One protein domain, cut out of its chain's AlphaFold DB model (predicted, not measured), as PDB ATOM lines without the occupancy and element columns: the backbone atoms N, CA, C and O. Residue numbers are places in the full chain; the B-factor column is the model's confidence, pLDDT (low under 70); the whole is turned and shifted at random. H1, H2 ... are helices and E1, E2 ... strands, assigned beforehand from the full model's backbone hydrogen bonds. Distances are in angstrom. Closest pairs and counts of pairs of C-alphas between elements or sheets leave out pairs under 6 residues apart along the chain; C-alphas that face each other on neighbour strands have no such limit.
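What this domain is: This is residues 11 to 32, 50 to 131 and 171 to 210 of the 343 residues of an uncharacterized protein of Armadillidium vulgare (UniProt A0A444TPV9). A strongly twisted sheet of four parallel strands, E1, E3, E4 and E5, has H3 over one face, and H2, H3 and H4 form a row of helices. Beyond H2, a long two-stranded ribbon of E6 and E8 packs on that helix, with the small strand pair E2 and E7 near one end of the ribbon. The printed part has 144 residues, with four named helices and eight named strands in the order H1 E1 E2 H2 E3 H3 E4 H4 E5 E6 E7 E8, of the mixed class. The four-stranded sheet runs E1, E3, E4, E5; E2 with E7 and E6 with E8 are antiparallel pairs. The whole is compact, with a radius of gyration of the C-alphas of 15.6 A and spans of 44 by 38 by 28 A.

Where its parts are: H1, residues 11 to 16, begins at C-alpha 11 (-2.682, 3.839, 312.799). E1 is residues 21 to 24 and E2 residues 53 to 55. H2, residues 58 to 71, is 19.8 A long. E3, residues 77 to 81, is followed by H3, residues 87 to 95, and E4, residues 99 to 103. H4, residues 107 to 116, is 14.5 A long and E5 is residues 124 to 127. E6, residues 171 to 179, is 23.9 A long and bends by 50 degrees at residue 175. E7 is residues 183 to 185. E8, residues 201 to 209, is 24.7 A long and ends at C-alpha 209 (9.788, -0.148, 307.244).

How they stand to each other: In the four-stranded sheet, N 22 and O 77 of E1 and E3 are 3.0 A apart, N 101 and O 78 of E3 and E4 2.8 A, and N 102 and O 125 of E4 and E5 2.8 A, each within hydrogen-bond range. E3, H3, E4 and E4, H4, E5 are strand-helix-strand units, two parallel neighbour strands with a helix between, each with a right-handed crossover. H3 is on the sheet at a height of 10.4 A, over E4, and runs along the strands. H2 touches H3 with residues 61 to 65 alone, at a steep tilt of 41 degrees, the same way; their closest C-alphas, of Val 61 and Leu 88, are 5.6 A apart. H4 is close to H3 but not clearly touching, with the C-alphas of Lys 90 and Ile 113 closest at 7.3 A. H2 and H4 each only graze the sheet. The closest C-alphas of H2 and E6, of Pro 60 and Ala 178, are 5.6 A apart. Across E6 and E8, N 173 and O 206 are 2.8 A apart; across E2 and E7, N 54 and O 184 are 2.8 A apart. In H1, H2, H3 and H4 every O i to N i+4 pair is within hydrogen-bond range.

The domain as a whole: The C-alphas farthest apart, of Pro 74 and Lys 191, are 46.8 A apart. Residues 33 to 49 and 132 to 170 are not printed, with C-alpha gaps of 10.3 A and 19.7 A across the cuts. The link from E7 to E8, residues 186 to 200, is long. The mean pLDDT of the printed part is 75.0, and residues 11 to 32, 50 to 52, 130 to 131, 186 to 200 and 209 are under 70.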
ATOM      1  N   LEU A  11      -2.720   5.032 313.644       42.97
ATOM      2  CA  LEU A  11      -2.682   3.839 312.799       42.97
ATOM      3  C   LEU A  11      -3.873   3.744 311.838       42.97
ATOM      4  O   LEU A  11      -3.688   3.317 310.707       42.97
ATOM      5  N   SER A  12      -5.071   4.174 312.252       47.50
ATOM      6  CA  SER A  12      -6.240   4.286 311.362       47.50
ATOM      7  C   SER A  12      -6.073   5.401 310.331       47.50
ATOM      8  O   SER A  12      -6.522   5.274 309.199       47.50
ATOM      9  N   TRP A  13      -5.367   6.469 310.701       48.78
ATOM     10  CA  TRP A  13      -5.043   7.562 309.792       48.78
ATOM     11  C   TRP A  13      -3.988   7.096 308.779       48.78
ATOM     12  O   TRP A  13      -4.203   7.158 307.576       48.78
ATOM     13  N   ILE A  14      -2.888   6.497 309.245       47.75
ATOM     14  CA  ILE A  14      -1.854   5.889 308.395       47.75
ATOM     15  C   ILE A  14      -2.464   4.831 307.460       47.75
ATOM     16  O   ILE A  14      -2.117   4.791 306.279       47.75
ATOM     17  N   SER A  15      -3.396   4.006 307.953       47.12
ATOM     18  CA  SER A  15      -4.060   2.976 307.147       47.12
ATOM     19  C   SER A  15      -5.102   3.526 306.171       47.12
ATOM     20  O   SER A  15      -5.382   2.860 305.179       47.12
ATOM     21  N   GLU A  16      -5.645   4.725 306.391       47.88
ATOM     22  CA  GLU A  16      -6.482   5.448 305.423       47.88
ATOM     23  C   GLU A  16      -5.626   6.012 304.278       47.88
ATOM     24  O   GLU A  16      -6.040   6.010 303.119       47.88
ATOM     25  N   TYR A  17      -4.384   6.405 304.577       51.91
ATOM     26  CA  TYR A  17      -3.469   6.996 303.599       51.91
ATOM     27  C   TYR A  17      -2.495   6.012 302.944       51.91
ATOM     28  O   TYR A  17      -1.666   6.496 302.180       51.91
ATOM     29  N   LYS A  18      -2.620   4.694 303.204       43.50
ATOM     30  CA  LYS A  18      -1.926   3.459 302.723       43.50
ATOM     31  C   LYS A  18      -0.549   3.497 302.037       43.50
ATOM     32  O   LYS A  18       0.109   2.475 302.100       43.50
ATOM     33  N   ASN A  19      -0.106   4.573 301.389       42.75
ATOM     34  CA  ASN A  19       1.203   4.771 300.751       42.75
ATOM     35  C   ASN A  19       1.596   6.268 300.580       42.75
ATOM     36  O   ASN A  19       2.495   6.567 299.800       42.75
ATOM     37  N   LYS A  20       0.914   7.218 301.242       50.12
ATOM     38  CA  LYS A  20       1.026   8.675 300.980       50.12
ATOM     39  C   LYS A  20       1.489   9.518 302.173       50.12
ATOM     40  O   LYS A  20       1.426  10.741 302.122       50.12
ATOM     41  N   VAL A  21       1.893   8.889 303.278       45.72
ATOM     42  CA  VAL A  21       2.344   9.617 304.475       45.72
ATOM     43  C   VAL A  21       3.861   9.685 304.472       45.72
ATOM     44  O   VAL A  21       4.536   8.667 304.630       45.72
ATOM     45  N   VAL A  22       4.394  10.892 304.315       49.69
ATOM     46  CA  VAL A  22       5.820  11.161 304.478       49.69
ATOM     47  C   VAL A  22       6.014  11.712 305.888       49.69
ATOM     48  O   VAL A  22       5.594  12.822 306.210       49.69
ATOM     49  N   PHE A  23       6.619  10.899 306.755       47.03
ATOM     50  CA  PHE A  23       6.973  11.325 308.105       47.03
ATOM     51  C   PHE A  23       8.236  12.161 308.074       47.03
ATOM     52  O   PHE A  23       9.268  11.741 307.551       47.03
ATOM     53  N   THR A  24       8.160  13.323 308.705       40.38
ATOM     54  CA  THR A  24       9.271  14.258 308.781       40.38
ATOM     55  C   THR A  24       9.494  14.534 310.251       40.38
ATOM     56  O   THR A  24       9.102  15.555 310.806       40.38
ATOM     57  N   SER A  25      10.067  13.541 310.921       39.72
ATOM     58  CA  SER A  25      10.609  13.733 312.253       39.72
ATOM     59  C   SER A  25      12.085  14.041 312.074       39.72
ATOM     60  O   SER A  25      12.900  13.124 311.965       39.72
ATOM     61  N   ILE A  26      12.456  15.323 312.087       41.44
ATOM     62  CA  ILE A  26      13.735  15.639 312.723       41.44
ATOM     63  C   ILE A  26      13.485  15.235 314.170       41.44
ATOM     64  O   ILE A  26      12.675  15.855 314.850       41.44
ATOM     65  N   CYS A  27      14.017  14.080 314.578       35.94
ATOM     66  CA  CYS A  27      13.830  13.578 315.932       35.94
ATOM     67  C   CYS A  27      14.402  14.615 316.902       35.94
ATOM     68  O   CYS A  27      15.583  14.579 317.235       35.94
ATOM     69  N   ASN A  28      13.538  15.505 317.384       33.81
ATOM     70  CA  ASN A  28      13.823  16.546 318.368       33.81
ATOM     71  C   ASN A  28      13.985  15.963 319.783       33.81
ATOM     72  O   ASN A  28      13.774  16.648 320.775       33.81
ATOM     73  N   THR A  29      14.342  14.679 319.885       32.09
ATOM     74  CA  THR A  29      14.560  13.966 321.140       32.09
ATOM     75  C   THR A  29      15.883  13.220 321.043       32.09
ATOM     76  O   THR A  29      15.948  12.077 320.583       32.09
ATOM     77  N   VAL A  30      16.963  13.872 321.467       28.03
ATOM     78  CA  VAL A  30      18.229  13.176 321.690       28.03
ATOM     79  C   VAL A  30      18.154  12.514 323.062       28.03
ATOM     80  O   VAL A  30      18.189  13.186 324.088       28.03
ATOM     81  N   TYR A  31      18.041  11.185 323.092       28.48
ATOM     82  CA  TYR A  31      18.239  10.425 324.325       28.48
ATOM     83  C   TYR A  31      19.739  10.262 324.551       28.48
ATOM     84  O   TYR A  31      20.367   9.349 324.021       28.48
ATOM     85  N   THR A  32      20.328  11.139 325.348       27.53
ATOM     86  CA  THR A  32      21.680  10.947 325.872       27.53
ATOM     87  C   THR A  32      21.580  10.250 327.220       27.53
ATOM     88  O   THR A  32      21.167  10.826 328.222       27.53
ATOM     89  N   LEU A  50      12.594  15.860 328.935       50.84
ATOM     90  CA  LEU A  50      12.805  15.836 327.491       50.84
ATOM     91  C   LEU A  50      13.618  17.083 327.122       50.84
ATOM     92  O   LEU A  50      13.148  18.200 327.308       50.84
ATOM     93  N   CYS A  51      14.847  16.902 326.639       55.62
ATOM     94  CA  CYS A  51      15.562  17.982 325.973       55.62
ATOM     95  C   CYS A  51      14.914  18.189 324.608       55.62
ATOM     96  O   CYS A  51      15.046  17.340 323.724       55.62
ATOM     97  N   GLU A  52      14.194  19.295 324.461       67.06
ATOM     98  CA  GLU A  52      13.632  19.708 323.183       67.06
ATOM     99  C   GLU A  52      14.728  20.384 322.359       67.06
ATOM    100  O   GLU A  52      15.366  21.341 322.813       67.06
ATOM    101  N   THR A  53      14.960  19.865 321.156       72.06
ATOM    102  CA  THR A  53      15.856  20.462 320.165       72.06
ATOM    103  C   THR A  53      15.019  21.183 319.118       72.06
ATOM    104  O   THR A  53      14.095  20.601 318.562       72.06
ATOM    105  N   PHE A  54      15.352  22.433 318.815       81.81
ATOM    106  CA  PHE A  54      14.658  23.245 317.822       81.81
ATOM    107  C   PHE A  54      15.601  23.662 316.706       81.81
ATOM    108  O   PHE A  54      16.772  23.944 316.941       81.81
ATOM    109  N   ILE A  55      15.085  23.752 315.487       86.44
ATOM    110  CA  ILE A  55      15.833  24.273 314.342       86.44
ATOM    111  C   ILE A  55      16.042  25.779 314.524       86.44
ATOM    112  O   ILE A  55      15.074  26.512 314.732       86.44
ATOM    113  N   LYS A  56      17.300  26.229 314.458       86.50
ATOM    114  CA  LYS A  56      17.684  27.637 314.655       86.50
ATOM    115  C   LYS A  56      17.848  28.399 313.337       86.50
ATOM    116  O   LYS A  56      17.572  29.592 313.307       86.50
ATOM    117  N   ASN A  57      18.327  27.745 312.279       87.94
ATOM    118  CA  ASN A  57      18.662  28.398 311.011       87.94
ATOM    119  C   ASN A  57      18.229  27.567 309.788       87.94
ATOM    120  O   ASN A  57      17.695  26.466 309.927       87.94
ATOM    121  N   GLU A  58      18.469  28.101 308.588       92.19
ATOM    122  CA  GLU A  58      18.012  27.514 307.321       92.19
ATOM    123  C   GLU A  58      18.770  26.238 306.906       92.19
ATOM    124  O   GLU A  58      18.278  25.521 306.043       92.19
ATOM    125  N   ILE A  59      19.932  25.899 307.484       91.50
ATOM    126  CA  ILE A  59      20.737  24.742 307.036       91.50
ATOM    127  C   ILE A  59      19.946  23.419 307.119       91.50
ATOM    128  O   ILE A  59      19.747  22.774 306.087       91.50
ATOM    129  N   PRO A  60      19.447  22.991 308.298       87.69
ATOM    130  CA  PRO A  60      18.641  21.776 308.399       87.69
ATOM    131  C   PRO A  60      17.296  21.907 307.675       87.69
ATOM    132  O   PRO A  60      16.745  20.897 307.246       87.69
ATOM    133  N   VAL A  61      16.773  23.127 307.513       91.69
ATOM    134  CA  VAL A  61      15.538  23.372 306.759       91.69
ATOM    135  C   VAL A  61      15.754  23.037 305.289       91.69
ATOM    136  O   VAL A  61      15.048  22.189 304.752       91.69
ATOM    137  N   ASN A  62      16.769  23.629 304.661       92.88
ATOM    138  CA  ASN A  62      17.116  23.403 303.262       92.88
ATOM    139  C   ASN A  62      17.407  21.926 303.001       92.88
ATOM    140  O   ASN A  62      16.863  21.362 302.054       92.88
ATOM    141  N   LEU A  63      18.141  21.267 303.903       88.12
ATOM    142  CA  LEU A  63      18.394  19.830 303.808       88.12
ATOM    143  C   LEU A  63      17.090  19.013 303.737       88.12
ATOM    144  O   LEU A  63      16.985  18.065 302.952       88.12
ATOM    145  N   VAL A  64      16.085  19.367 304.540       88.75
ATOM    146  CA  VAL A  64      14.769  18.717 304.501       88.75
ATOM    147  C   VAL A  64      14.028  19.037 303.200       88.75
ATOM    148  O   VAL A  64      13.533  18.117 302.543       88.75
ATOM    149  N   LEU A  65      13.973  20.310 302.798       90.44
ATOM    150  CA  LEU A  65      13.252  20.733 301.593       90.44
ATOM    151  C   LEU A  65      13.823  20.103 300.322       90.44
ATOM    152  O   LEU A  65      13.051  19.618 299.502       90.44
ATOM    153  N   GLU A  66      15.146  20.064 300.165       91.06
ATOM    154  CA  GLU A  66      15.811  19.447 299.009       91.06
ATOM    155  C   GLU A  66      15.447  17.964 298.878       91.06
ATOM    156  O   GLU A  66      15.239  17.443 297.778       91.06
ATOM    157  N   ASN A  67      15.333  17.271 300.012       86.00
ATOM    158  CA  ASN A  67      14.911  15.878 300.037       86.00
ATOM    159  C   ASN A  67      13.424  15.717 299.698       86.00
ATOM    160  O   ASN A  67      13.062  14.747 299.026       86.00
ATOM    161  N   PHE A  68      12.566  16.654 300.110       87.81
ATOM    162  CA  PHE A  68      11.151  16.638 299.733       87.81
ATOM    163  C   PHE A  68      10.952  16.971 298.265       87.81
ATOM    164  O   PHE A  68      10.239  16.238 297.596       87.81
ATOM    165  N   GLN A  69      11.620  17.986 297.722       89.44
ATOM    166  CA  GLN A  69      11.495  18.359 296.308       89.44
ATOM    167  C   GLN A  69      11.767  17.178 295.366       89.44
ATOM    168  O   GLN A  69      11.102  17.033 294.347       89.44
ATOM    169  N   LYS A  70      12.704  16.293 295.728       85.44
ATOM    170  CA  LYS A  70      13.045  15.105 294.930       85.44
ATOM    171  C   LYS A  70      12.034  13.960 295.045       85.44
ATOM    172  O   LYS A  70      11.986  13.114 294.155       85.44
ATOM    173  N   LYS A  71      11.307  13.851 296.163       82.25
ATOM    174  CA  LYS A  71      10.591  12.613 296.544       82.25
ATOM    175  C   LYS A  71       9.100  12.812 296.849       82.25
ATOM    176  O   LYS A  71       8.356  11.834 296.791       82.25
ATOM    177  N   LEU A  72       8.670  14.025 297.182       85.56
ATOM    178  CA  LEU A  72       7.308  14.351 297.594       85.56
ATOM    179  C   LEU A  72       6.388  14.444 296.377       85.56
ATOM    180  O   LEU A  72       6.689  15.153 295.416       85.56
ATOM    181  N   LYS A  73       5.259  13.738 296.416       86.50
ATOM    182  CA  LYS A  73       4.280  13.720 295.326       86.50
ATOM    183  C   LYS A  73       3.064  14.592 295.654       86.50
ATOM    184  O   LYS A  73       2.729  14.786 296.830       86.50
ATOM    185  N   PRO A  74       2.341  15.087 294.631       84.94
ATOM    186  CA  PRO A  74       1.058  15.743 294.841       84.94
ATOM    187  C   PRO A  74       0.083  14.842 295.609       84.94
ATOM    188  O   PRO A  74      -0.137  13.682 295.257       84.94
ATOM    189  N   GLY A  75      -0.515  15.392 296.667       83.00
ATOM    190  CA  GLY A  75      -1.478  14.684 297.511       83.00
ATOM    191  C   GLY A  75      -0.874  13.824 298.624       83.00
ATOM    192  O   GLY A  75      -1.645  13.256 299.400       83.00
ATOM    193  N   ASP A  76       0.456  13.752 298.740       85.12
ATOM    194  CA  ASP A  76       1.096  13.221 299.945       85.12
ATOM    195  C   ASP A  76       0.740  14.089 301.158       85.12
ATOM    196  O   ASP A  76       0.530  15.304 301.037       85.12
ATOM    197  N   VAL A  77       0.676  13.464 302.331       83.69
ATOM    198  CA  VAL A  77       0.530  14.156 303.610       83.69
ATOM    199  C   VAL A  77       1.884  14.207 304.295       83.69
ATOM    200  O   VAL A  77       2.517  13.173 304.523       83.69
ATOM    201  N   LEU A  78       2.290  15.411 304.670       88.06
ATOM    202  CA  LEU A  78       3.469  15.634 305.490       88.06
ATOM    203  C   LEU A  78       3.069  15.699 306.966       88.06
ATOM    204  O   LEU A  78       2.075  16.338 307.323       88.06
ATOM    205  N   VAL A  79       3.853  15.047 307.820       85.44
ATOM    206  CA  VAL A  79       3.625  15.022 309.269       85.44
ATOM    207  C   VAL A  79       4.855  15.553 309.991       85.44
ATOM    208  O   VAL A  79       5.910  14.914 309.953       85.44
ATOM    209  N   GLU A  80       4.698  16.671 310.695       86.38
ATOM    210  CA  GLU A  80       5.740  17.262 311.537       86.38
ATOM    211  C   GLU A  80       5.372  17.103 313.016       86.38
ATOM    212  O   GLU A  80       4.255  17.404 313.446       86.38
ATOM    213  N   VAL A  81       6.318  16.595 313.803       83.00
ATOM    214  CA  VAL A  81       6.124  16.288 315.224       83.00
ATOM    215  C   VAL A  81       7.013  17.208 316.049       83.00
ATOM    216  O   VAL A  81       8.217  17.248 315.814       83.00
ATOM    217  N   PHE A  82       6.437  17.907 317.029       82.94
ATOM    218  CA  PHE A  82       7.134  18.924 317.832       82.94
ATOM    219  C   PHE A  82       7.806  19.999 316.961       82.94
ATOM    220  O   PHE A  82       9.026  20.164 317.014       82.94
ATOM    221  N   PRO A  83       7.021  20.757 316.172       85.44
ATOM    222  CA  PRO A  83       7.547  21.790 315.272       85.44
ATOM    223  C   PRO A  83       8.251  22.954 316.002       85.44
ATOM    224  O   PRO A  83       8.920  23.781 315.378       85.44
ATOM    225  N   GLY A  84       8.096  23.065 317.327       86.44
ATOM    226  CA  GLY A  84       8.674  24.143 318.129       86.44
ATOM    227  C   GLY A  84       8.183  25.519 317.689       86.44
ATOM    228  O   GLY A  84       6.979  25.746 317.577       86.44
ATOM    229  N   LYS A  85       9.124  26.427 317.390       85.75
ATOM    230  CA  LYS A  85       8.837  27.759 316.818       85.75
ATOM    231  C   LYS A  85       8.336  27.707 315.361       85.75
ATOM    232  O   LYS A  85       7.954  28.737 314.808       85.75
ATOM    233  N   GLY A  86       8.352  26.528 314.733       90.94
ATOM    234  CA  GLY A  86       7.822  26.277 313.394       90.94
ATOM    235  C   GLY A  86       8.648  26.861 312.255       90.94
ATOM    236  O   GLY A  86       8.081  27.220 311.229       90.94
ATOM    237  N   VAL A  87       9.971  26.963 312.415       91.31
ATOM    238  CA  VAL A  87      10.878  27.407 311.338       91.31
ATOM    239  C   VAL A  87      10.717  26.505 310.107       91.31
ATOM    240  O   VAL A  87      10.432  26.988 309.013       91.31
ATOM    241  N   LEU A  88      10.793  25.183 310.304       91.88
ATOM    242  CA  LEU A  88      10.565  24.209 309.238       91.88
ATOM    243  C   LEU A  88       9.113  24.239 308.746       91.88
ATOM    244  O   LEU A  88       8.892  24.310 307.539       91.88
ATOM    245  N   THR A  89       8.135  24.261 309.658       93.12
ATOM    246  CA  THR A  89       6.706  24.349 309.314       93.12
ATOM    247  C   THR A  89       6.411  25.494 308.347       93.12
ATOM    248  O   THR A  89       5.823  25.276 307.289       93.12
ATOM    249  N   LYS A  90       6.833  26.718 308.686       94.75
ATOM    250  CA  LYS A  90       6.576  27.925 307.886       94.75
ATOM    251  C   LYS A  90       7.182  27.787 306.489       94.75
ATOM    252  O   LYS A  90       6.536  28.141 305.506       94.75
ATOM    253  N   LYS A  91       8.383  27.212 306.393       94.88
ATOM    254  CA  LYS A  91       9.072  27.000 305.118       94.88
ATOM    255  C   LYS A  91       8.437  25.899 304.267       94.88
ATOM    256  O   LYS A  91       8.326  26.053 303.053       94.88
ATOM    257  N   ILE A  92       7.974  24.807 304.875       92.12
ATOM    258  CA  ILE A  92       7.224  23.764 304.162       92.12
ATOM    259  C   ILE A  92       5.926  24.345 303.598       92.12
ATOM    260  O   ILE A  92       5.637  24.147 302.420       92.12
ATOM    261  N   LEU A  93       5.168  25.084 304.414       93.75
ATOM    262  CA  LEU A  93       3.882  25.662 304.013       93.75
ATOM    263  C   LEU A  93       4.019  26.703 302.896       93.75
ATOM    264  O   LEU A  93       3.118  26.810 302.066       93.75
ATOM    265  N   SER A  94       5.134  27.437 302.837       95.19
ATOM    266  CA  SER A  94       5.412  28.361 301.733       95.19
ATOM    267  C   SER A  94       5.927  27.676 300.463       95.19
ATOM    268  O   SER A  94       5.831  28.263 299.390       95.19
ATOM    269  N   THR A  95       6.457  26.452 300.563       94.75
ATOM    270  CA  THR A  95       7.107  25.752 299.439       94.75
ATOM    271  C   THR A  95       6.204  24.709 298.779       94.75
ATOM    272  O   THR A  95       6.250  24.539 297.563       94.75
ATOM    273  N   PHE A  96       5.386  23.991 299.553       92.81
ATOM    274  CA  PHE A  96       4.617  22.838 299.074       92.81
ATOM    275  C   PHE A  96       3.117  23.021 299.297       92.81
ATOM    276  O   PHE A  96       2.710  23.527 300.341       92.81
ATOM    277  N   ASP A  97       2.282  22.542 298.367       93.75
ATOM    278  CA  ASP A  97       0.807  22.558 298.479       93.75
ATOM    279  C   ASP A  97       0.215  21.282 299.122       93.75
ATOM    280  O   ASP A  97      -0.969  20.964 299.021       93.75
ATOM    281  N   ASN A  98       1.062  20.490 299.779       91.00
ATOM    282  CA  ASN A  98       0.657  19.243 300.416       91.00
ATOM    283  C   ASN A  98      -0.199  19.483 301.667       91.00
ATOM    284  O   ASN A  98      -0.074  20.497 302.359       91.00
ATOM    285  N   LYS A  99      -1.037  18.493 301.998       89.06
ATOM    286  CA  LYS A  99      -1.730  18.461 303.291       89.06
ATOM    287  C   LYS A  99      -0.705  18.303 304.409       89.06
ATOM    288  O   LYS A  99       0.264  17.554 304.262       89.06
ATOM    289  N   PHE A 100      -0.956  18.972 305.528       89.81
ATOM    290  CA  PHE A 100      -0.008  19.043 306.634       89.81
ATOM    291  C   PHE A 100      -0.658  18.596 307.941       89.81
ATOM    292  O   PHE A 100      -1.757  19.040 308.270       89.81
ATOM    293  N   LEU A 101       0.009  17.727 308.695       87.06
ATOM    294  CA  LEU A 101      -0.398  17.328 310.040       87.06
ATOM    295  C   LEU A 101       0.667  17.776 311.044       87.06
ATOM    296  O   LEU A 101       1.799  17.296 311.015       87.06
ATOM    297  N   LEU A 102       0.274  18.668 311.948       88.81
ATOM    298  CA  LEU A 102       1.091  19.136 313.058       88.81
ATOM    299  C   LEU A 102       0.756  18.363 314.326       88.81
ATOM    300  O   LEU A 102      -0.366  18.445 314.829       88.81
ATOM    301  N   CYS A 103       1.741  17.657 314.869       83.88
ATOM    302  CA  CYS A 103       1.603  16.904 316.109       83.88
ATOM    303  C   CYS A 103       2.286  17.640 317.265       83.88
ATOM    304  O   CYS A 103       3.487  17.916 317.196       83.88
ATOM    305  N   LYS A 104       1.525  17.927 318.329       84.81
ATOM    306  CA  LYS A 104       1.943  18.727 319.492       84.81
ATOM    307  C   LYS A 104       2.559  20.092 319.109       84.81
ATOM    308  O   LYS A 104       3.665  20.402 319.556       84.81
ATOM    309  N   PRO A 105       1.913  20.917 318.256       86.56
ATOM    310  CA  PRO A 105       2.411  22.264 318.004       86.56
ATOM    311  C   PRO A 105       2.221  23.160 319.234       86.56
ATOM    312  O   PRO A 105       1.240  23.036 319.964       86.56
ATOM    313  N   HIS A 106       3.124  24.120 319.424       86.50
ATOM    314  CA  HIS A 106       2.928  25.167 320.423       86.50
ATOM    315  C   HIS A 106       1.728  26.056 320.041       86.50
ATOM    316  O   HIS A 106       1.551  26.375 318.861       86.50
ATOM    317  N   LYS A 107       0.932  26.528 321.016       87.56
ATOM    318  CA  LYS A 107      -0.244  27.394 320.756       87.56
ATOM    319  C   LYS A 107       0.120  28.640 319.929       87.56
ATOM    320  O   LYS A 107      -0.610  29.007 319.010       87.56
ATOM    321  N   PHE A 108       1.272  29.257 320.211       89.75
ATOM    322  CA  PHE A 108       1.793  30.397 319.438       89.75
ATOM    323  C   PHE A 108       2.032  30.061 317.964       89.75
ATOM    324  O   PHE A 108       1.611  30.822 317.102       89.75
ATOM    325  N   LEU A 109       2.598  28.890 317.655       90.19
ATOM    326  CA  LEU A 109       2.797  28.477 316.267       90.19
ATOM    327  C   LEU A 109       1.462  28.350 315.521       90.19
ATOM    328  O   LEU A 109       1.355  28.743 314.363       90.19
ATOM    329  N   VAL A 110       0.427  27.822 316.176       92.50
ATOM    330  CA  VAL A 110      -0.902  27.699 315.560       92.50
ATOM    331  C   VAL A 110      -1.480  29.075 315.212       92.50
ATOM    332  O   VAL A 110      -2.019  29.250 314.117       92.50
ATOM    333  N   LYS A 111      -1.338  30.055 316.115       92.94
ATOM    334  CA  LYS A 111      -1.747  31.448 315.870       92.94
ATOM    335  C   LYS A 111      -0.961  32.055 314.702       92.94
ATOM    336  O   LYS A 111      -1.583  32.568 313.772       92.94
ATOM    337  N   ASP A 112       0.363  31.909 314.705       93.81
ATOM    338  CA  ASP A 112       1.249  32.384 313.635       93.81
ATOM    339  C   ASP A 112       0.857  31.816 312.272       93.81
ATOM    340  O   ASP A 112       0.738  32.553 311.298       93.81
ATOM    341  N   ILE A 113       0.632  30.504 312.184       94.38
ATOM    342  CA  ILE A 113       0.277  29.846 310.922       94.38
ATOM    343  C   ILE A 113      -1.068  30.357 310.408       94.38
ATOM    344  O   ILE A 113      -1.214  30.591 309.209       94.38
ATOM    345  N   LYS A 114      -2.050  30.550 311.295       93.94
ATOM    346  CA  LYS A 114      -3.359  31.086 310.912       93.94
ATOM    347  C   LYS A 114      -3.249  32.513 310.364       93.94
ATOM    348  O   LYS A 114      -3.981  32.849 309.437       93.94
ATOM    349  N   ALA A 115      -2.342  33.320 310.915       94.69
ATOM    350  CA  ALA A 115      -2.091  34.686 310.466       94.69
ATOM    351  C   ALA A 115      -1.290  34.741 309.151       94.69
ATOM    352  O   ALA A 115      -1.669  35.467 308.237       94.69
ATOM    353  N   LEU A 116      -0.212  33.959 309.038       93.75
ATOM    354  CA  LEU A 116       0.706  33.982 307.892       93.75
ATOM    355  C   LEU A 116       0.179  33.203 306.678       93.75
ATOM    356  O   LEU A 116       0.457  33.568 305.539       93.75
ATOM    357  N   PHE A 117      -0.588  32.133 306.906       94.81
ATOM    358  CA  PHE A 117      -1.065  31.230 305.855       94.81
ATOM    359  C   PHE A 117      -2.581  30.976 305.945       94.81
ATOM    360  O   PHE A 117      -3.019  29.819 305.983       94.81
ATOM    361  N   PRO A 118      -3.426  32.027 305.939       93.94
ATOM    362  CA  PRO A 118      -4.866  31.883 306.164       93.94
ATOM    363  C   PRO A 118      -5.544  30.994 305.110       93.94
ATOM    364  O   PRO A 118      -6.422  30.197 305.438       93.94
ATOM    365  N   HIS A 119      -5.090  31.062 303.855       94.38
ATOM    366  CA  HIS A 119      -5.603  30.247 302.751       94.38
ATOM    367  C   HIS A 119      -5.191  28.766 302.858       94.38
ATOM    368  O   HIS A 119      -5.937  27.884 302.431       94.38
ATOM    369  N   ARG A 120      -4.040  28.474 303.481       92.12
ATOM    370  CA  ARG A 120      -3.543  27.103 303.691       92.12
ATOM    371  C   ARG A 120      -4.113  26.451 304.941       92.12
ATOM    372  O   ARG A 120      -4.095  25.230 305.033       92.12
ATOM    373  N   PHE A 121      -4.640  27.225 305.893       90.81
ATOM    374  CA  PHE A 121      -5.066  26.704 307.196       90.81
ATOM    375  C   PHE A 121      -6.102  25.571 307.091       90.81
ATOM    376  O   PHE A 121      -6.122  24.671 307.923       90.81
ATOM    377  N   SER A 122      -6.922  25.559 306.035       90.50
ATOM    378  CA  SER A 122      -7.883  24.478 305.751       90.50
ATOM    379  C   SER A 122      -7.239  23.123 305.411       90.50
ATOM    380  O   SER A 122      -7.880  22.083 305.564       90.50
ATOM    381  N   GLN A 123      -5.981  23.121 304.968       89.69
ATOM    382  CA  GLN A 123      -5.194  21.929 304.640       89.69
ATOM    383  C   GLN A 123      -4.332  21.446 305.820       89.69
ATOM    384  O   GLN A 123      -3.660  20.417 305.705       89.69
ATOM    385  N   ILE A 124      -4.340  22.182 306.938       92.31
ATOM    386  CA  ILE A 124      -3.535  21.894 308.122       92.31
ATOM    387  C   ILE A 124      -4.422  21.226 309.167       92.31
ATOM    388  O   ILE A 124      -5.428  21.774 309.614       92.31
ATOM    389  N   SER A 125      -4.030  20.026 309.571       90.75
ATOM    390  CA  SER A 125      -4.607  19.314 310.706       90.75
ATOM    391  C   SER A 125      -3.691  19.475 311.914       90.75
ATOM    392  O   SER A 125      -2.474  19.371 311.792       90.75
ATOM    393  N   ILE A 126      -4.273  19.722 313.085       89.81
ATOM    394  CA  ILE A 126      -3.546  19.821 314.354       89.81
ATOM    395  C   ILE A 126      -3.959  18.643 315.226       89.81
ATOM    396  O   ILE A 126      -5.142  18.319 315.316       89.81
ATOM    397  N   SER A 127      -2.976  17.995 315.839       84.75
ATOM    398  CA  SER A 127      -3.167  16.816 316.668       84.75
ATOM    399  C   SER A 127      -2.348  16.919 317.946       84.75
ATOM    400  O   SER A 127      -1.160  17.231 317.909       84.75
ATOM    401  N   ASP A 128      -2.959  16.575 319.076       79.00
ATOM    402  CA  ASP A 128      -2.271  16.476 320.366       79.00
ATOM    403  C   ASP A 128      -1.609  15.112 320.583       79.00
ATOM    404  O   ASP A 128      -1.213  14.769 321.699       79.00
ATOM    405  N   ILE A 129      -1.476  14.311 319.525       72.56
ATOM    406  CA  ILE A 129      -0.900  12.978 319.629       72.56
ATOM    407  C   ILE A 129       0.616  13.072 319.806       72.56
ATOM    408  O   ILE A 129       1.346  13.628 318.984       72.56
ATOM    409  N   GLU A 130       1.108  12.446 320.871       69.00
ATOM    410  CA  GLU A 130       2.535  12.268 321.118       69.00
ATOM    411  C   GLU A 130       3.090  11.164 320.223       69.00
ATOM    412  O   GLU A 130       3.352  10.041 320.663       69.00
ATOM    413  N   VAL A 131       3.323  11.481 318.948       63.94
ATOM    414  CA  VAL A 131       3.972  10.543 318.016       63.94
ATOM    415  C   VAL A 131       5.375  10.164 318.514       63.94
ATOM    416  O   VAL A 131       5.870   9.080 318.219       63.94
ATOM    417  N   ILE A 171      14.742  -0.147 306.620       70.88
ATOM    418  CA  ILE A 171      15.797   0.489 305.843       70.88
ATOM    419  C   ILE A 171      16.022   1.858 306.473       70.88
ATOM    420  O   ILE A 171      15.074   2.625 306.643       70.88
ATOM    421  N   VAL A 172      17.269   2.158 306.819       71.69
ATOM    422  CA  VAL A 172      17.681   3.479 307.297       71.69
ATOM    423  C   VAL A 172      18.613   4.069 306.247       71.69
ATOM    424  O   VAL A 172      19.659   3.494 305.965       71.69
ATOM    425  N   GLU A 173      18.217   5.189 305.656       75.62
ATOM    426  CA  GLU A 173      18.975   5.955 304.663       75.62
ATOM    427  C   GLU A 173      19.374   7.290 305.309       75.62
ATOM    428  O   GLU A 173      18.519   8.004 305.839       75.62
ATOM    429  N   VAL A 174      20.666   7.627 305.301       79.19
ATOM    430  CA  VAL A 174      21.134   8.948 305.742       79.19
ATOM    431  C   VAL A 174      20.947   9.917 304.584       79.19
ATOM    432  O   VAL A 174      21.562   9.760 303.536       79.19
ATOM    433  N   LEU A 175      20.082  10.911 304.768       78.00
ATOM    434  CA  LEU A 175      19.780  11.913 303.744       78.00
ATOM    435  C   LEU A 175      20.738  13.109 303.788       78.00
ATOM    436  O   LEU A 175      20.850  13.844 302.811       78.00
ATOM    437  N   GLY A 176      21.403  13.311 304.924       82.69
ATOM    438  CA  GLY A 176      22.437  14.321 305.118       82.69
ATOM    439  C   GLY A 176      22.647  14.651 306.590       82.69
ATOM    440  O   GLY A 176      22.098  13.988 307.476       82.69
ATOM    441  N   SER A 177      23.440  15.684 306.852       85.38
ATOM    442  CA  SER A 177      23.752  16.143 308.203       85.38
ATOM    443  C   SER A 177      23.800  17.665 308.287       85.38
ATOM    444  O   SER A 177      24.100  18.338 307.306       85.38
ATOM    445  N   ALA A 178      23.521  18.194 309.473       84.00
ATOM    446  CA  ALA A 178      23.631  19.610 309.804       84.00
ATOM    447  C   ALA A 178      24.387  19.776 311.131       84.00
ATOM    448  O   ALA A 178      24.187  18.959 312.035       84.00
ATOM    449  N   PRO A 179      25.211  20.822 311.297       85.50
ATOM    450  CA  PRO A 179      25.987  20.996 312.517       85.50
ATOM    451  C   PRO A 179      25.076  21.303 313.708       85.50
ATOM    452  O   PRO A 179      24.048  21.969 313.561       85.50
ATOM    453  N   ILE A 180      25.474  20.870 314.906       81.50
ATOM    454  CA  ILE A 180      24.758  21.103 316.174       81.50
ATOM    455  C   ILE A 180      24.462  22.584 316.428       81.50
ATOM    456  O   ILE A 180      23.420  22.916 316.986       81.50
ATOM    457  N   SER A 181      25.327  23.482 315.950       85.81
ATOM    458  CA  SER A 181      25.144  24.937 316.016       85.81
ATOM    459  C   SER A 181      23.912  25.443 315.252       85.81
ATOM    460  O   SER A 181      23.432  26.545 315.521       85.81
ATOM    461  N   SER A 182      23.365  24.636 314.339       86.75
ATOM    462  CA  SER A 182      22.118  24.922 313.616       86.75
ATOM    463  C   SER A 182      20.859  24.619 314.423       86.75
ATOM    464  O   SER A 182      19.745  24.818 313.932       86.75
ATOM    465  N   PHE A 183      21.021  24.160 315.663       84.44
ATOM    466  CA  PHE A 183      19.931  23.807 316.552       84.44
ATOM    467  C   PHE A 183      20.046  24.548 317.884       84.44
ATOM    468  O   PHE A 183      21.131  24.773 318.416       84.44
ATOM    469  N   HIS A 184      18.900  24.915 318.446       81.94
ATOM    470  CA  HIS A 184      18.784  25.335 319.833       81.94
ATOM    471  C   HIS A 184      18.372  24.125 320.669       81.94
ATOM    472  O   HIS A 184      17.298  23.568 320.462       81.94
ATOM    473  N   VAL A 185      19.214  23.714 321.612       75.38
ATOM    474  CA  VAL A 185      18.904  22.618 322.538       75.38
ATOM    475  C   VAL A 185      18.465  23.235 323.858       75.38
ATOM    476  O   VAL A 185      19.283  23.857 324.541       75.38
ATOM    477  N   SER A 186      17.189  23.069 324.214       65.62
ATOM    478  CA  SER A 186      16.665  23.536 325.501       65.62
ATOM    479  C   SER A 186      17.413  22.832 326.638       65.62
ATOM    480  O   SER A 186      17.437  21.605 326.788       65.62
ATOM    481  N   SER A 187      18.143  23.629 327.405       53.16
ATOM    482  CA  SER A 187      19.140  23.166 328.355       53.16
ATOM    483  C   SER A 187      18.503  22.869 329.709       53.16
ATOM    484  O   SER A 187      18.681  23.608 330.676       53.16
ATOM    485  N   PHE A 188      17.848  21.714 329.854       47.50
ATOM    486  CA  PHE A 188      17.670  21.152 331.196       47.50
ATOM    487  C   PHE A 188      19.038  20.693 331.724       47.50
ATOM    488  O   PHE A 188      19.471  19.564 331.529       47.50
ATOM    489  N   LYS A 189      19.745  21.632 332.367       47.00
ATOM    490  CA  LYS A 189      20.995  21.470 333.127       47.00
ATOM    491  C   LYS A 189      22.095  20.699 332.379       47.00
ATOM    492  O   LYS A 189      22.275  19.494 332.558       47.00
ATOM    493  N   ARG A 190      22.975  21.448 331.690       45.84
ATOM    494  CA  ARG A 190      24.294  20.987 331.181       45.84
ATOM    495  C   ARG A 190      25.077  20.114 332.186       45.84
ATOM    496  O   ARG A 190      25.857  19.268 331.769       45.84
ATOM    497  N   LYS A 191      24.831  20.262 333.498       52.25
ATOM    498  CA  LYS A 191      25.446  19.471 334.580       52.25
ATOM    499  C   LYS A 191      25.207  17.951 334.499       52.25
ATOM    500  O   LYS A 191      25.990  17.214 335.090       52.25
ATOM    501  N   HIS A 192      24.172  17.461 333.808       48.03
ATOM    502  CA  HIS A 192      23.923  16.009 333.679       48.03
ATOM    503  C   HIS A 192      24.220  15.437 332.290       48.03
ATOM    504  O   HIS A 192      24.406  14.228 332.156       48.03
ATOM    505  N   TYR A 193      24.383  16.294 331.285       50.91
ATOM    506  CA  TYR A 193      24.800  15.907 329.940       50.91
ATOM    507  C   TYR A 193      26.316  16.012 329.797       50.91
ATOM    508  O   TYR A 193      26.846  16.696 328.923       50.91
ATOM    509  N   GLY A 194      27.034  15.320 330.681       46.06
ATOM    510  CA  GLY A 194      28.452  15.076 330.466       46.06
ATOM    511  C   GLY A 194      28.614  14.322 329.146       46.06
ATOM    512  O   GLY A 194      28.306  13.134 329.093       46.06
ATOM    513  N   LYS A 195      29.129  15.011 328.116       46.94
ATOM    514  CA  LYS A 195      29.563  14.471 326.808       46.94
ATOM    515  C   LYS A 195      28.513  14.361 325.686       46.94
ATOM    516  O   LYS A 195      28.509  13.378 324.956       46.94
ATOM    517  N   MET A 196      27.698  15.395 325.447       48.34
ATOM    518  CA  MET A 196      27.233  15.637 324.058       48.34
ATOM    519  C   MET A 196      28.339  16.196 323.149       48.34
ATOM    520  O   MET A 196      28.175  16.207 321.936       48.34
ATOM    521  N   ASN A 197      29.478  16.590 323.725       47.31
ATOM    522  CA  ASN A 197      30.623  17.176 323.020       47.31
ATOM    523  C   ASN A 197      31.218  16.289 321.909       47.31
ATOM    524  O   ASN A 197      31.986  16.793 321.100       47.31
ATOM    525  N   ASP A 198      30.872  14.999 321.852       50.03
ATOM    526  CA  ASP A 198      31.424  14.070 320.860       50.03
ATOM    527  C   ASP A 198      30.632  14.057 319.534       50.03
ATOM    528  O   ASP A 198      31.086  13.447 318.565       50.03
ATOM    529  N   CYS A 199      29.458  14.703 319.462       58.00
ATOM    530  CA  CYS A 199      28.660  14.780 318.235       58.00
ATOM    531  C   CYS A 199      28.631  16.207 317.693       58.00
ATOM    532  O   CYS A 199      27.978  17.087 318.253       58.00
ATOM    533  N   THR A 200      29.327  16.422 316.579       69.44
ATOM    534  CA  THR A 200      29.357  17.707 315.870       69.44
ATOM    535  C   THR A 200      28.076  17.966 315.088       69.44
ATOM    536  O   THR A 200      27.687  19.120 314.934       69.44
ATOM    537  N   ASP A 201      27.395  16.905 314.646       77.56
ATOM    538  CA  ASP A 201      26.314  16.996 313.666       77.56
ATOM    539  C   ASP A 201      25.056  16.224 314.082       77.56
ATOM    540  O   ASP A 201      25.115  15.169 314.719       77.56
ATOM    541  N   PHE A 202      23.905  16.740 313.656       78.69
ATOM    542  CA  PHE A 202      22.631  16.036 313.581       78.69
ATOM    543  C   PHE A 202      22.458  15.434 312.190       78.69
ATOM    544  O   PHE A 202      22.727  16.088 311.186       78.69
ATOM    545  N   PHE A 203      21.949  14.206 312.121       77.50
ATOM    546  CA  PHE A 203      21.697  13.506 310.863       77.50
ATOM    547  C   PHE A 203      20.207  13.513 310.526       77.50
ATOM    548  O   PHE A 203      19.371  13.189 311.374       77.50
ATOM    549  N   LEU A 204      19.880  13.823 309.272       80.06
ATOM    550  CA  LEU A 204      18.551  13.595 308.720       80.06
ATOM    551  C   LEU A 204      18.473  12.143 308.242       80.06
ATOM    552  O   LEU A 204      19.185  11.744 307.321       80.06
ATOM    553  N   LEU A 205      17.606  11.353 308.872       77.81
ATOM    554  CA  LEU A 205      17.436   9.936 308.563       77.81
ATOM    555  C   LEU A 205      16.083   9.700 307.904       77.81
ATOM    556  O   LEU A 205      15.049  10.099 308.441       77.81
ATOM    557  N   LYS A 206      16.076   8.975 306.788       77.94
ATOM    558  CA  LYS A 206      14.867   8.361 306.247       77.94
ATOM    559  C   LYS A 206      14.787   6.928 306.736       77.94
ATOM    560  O   LYS A 206      15.660   6.109 306.467       77.94
ATOM    561  N   ILE A 207      13.701   6.625 307.426       71.62
ATOM    562  CA  ILE A 207      13.412   5.291 307.935       71.62
ATOM    563  C   ILE A 207      12.233   4.745 307.142       71.62
ATOM    564  O   ILE A 207      11.143   5.312 307.176       71.62
ATOM    565  N   THR A 208      12.450   3.646 306.430       71.44
ATOM    566  CA  THR A 208      11.405   2.949 305.672       71.44
ATOM    567  C   THR A 208      11.208   1.571 306.288       71.44
ATOM    568  O   THR A 208      12.178   0.818 306.363       71.44
ATOM    569  N   PRO A 209      10.009   1.203 306.755       67.25
ATOM    570  CA  PRO A 209       9.788  -0.148 307.244       67.25
ATOM    571  C   PRO A 209       9.913  -1.153 306.092       67.25
ATOM    572  O   PRO A 209       9.365  -0.937 305.011       67.25
ATOM    573  N   LYS A 210      10.642  -2.247 306.319       70.44
ATOM    574  CA  LYS A 210      10.636  -3.406 305.426       70.44
ATOM    575  C   LYS A 210       9.382  -4.210 305.713       70.44
ATOM    576  O   LYS A 210       9.060  -4.462 306.871       70.44
TER     577      LYS A 210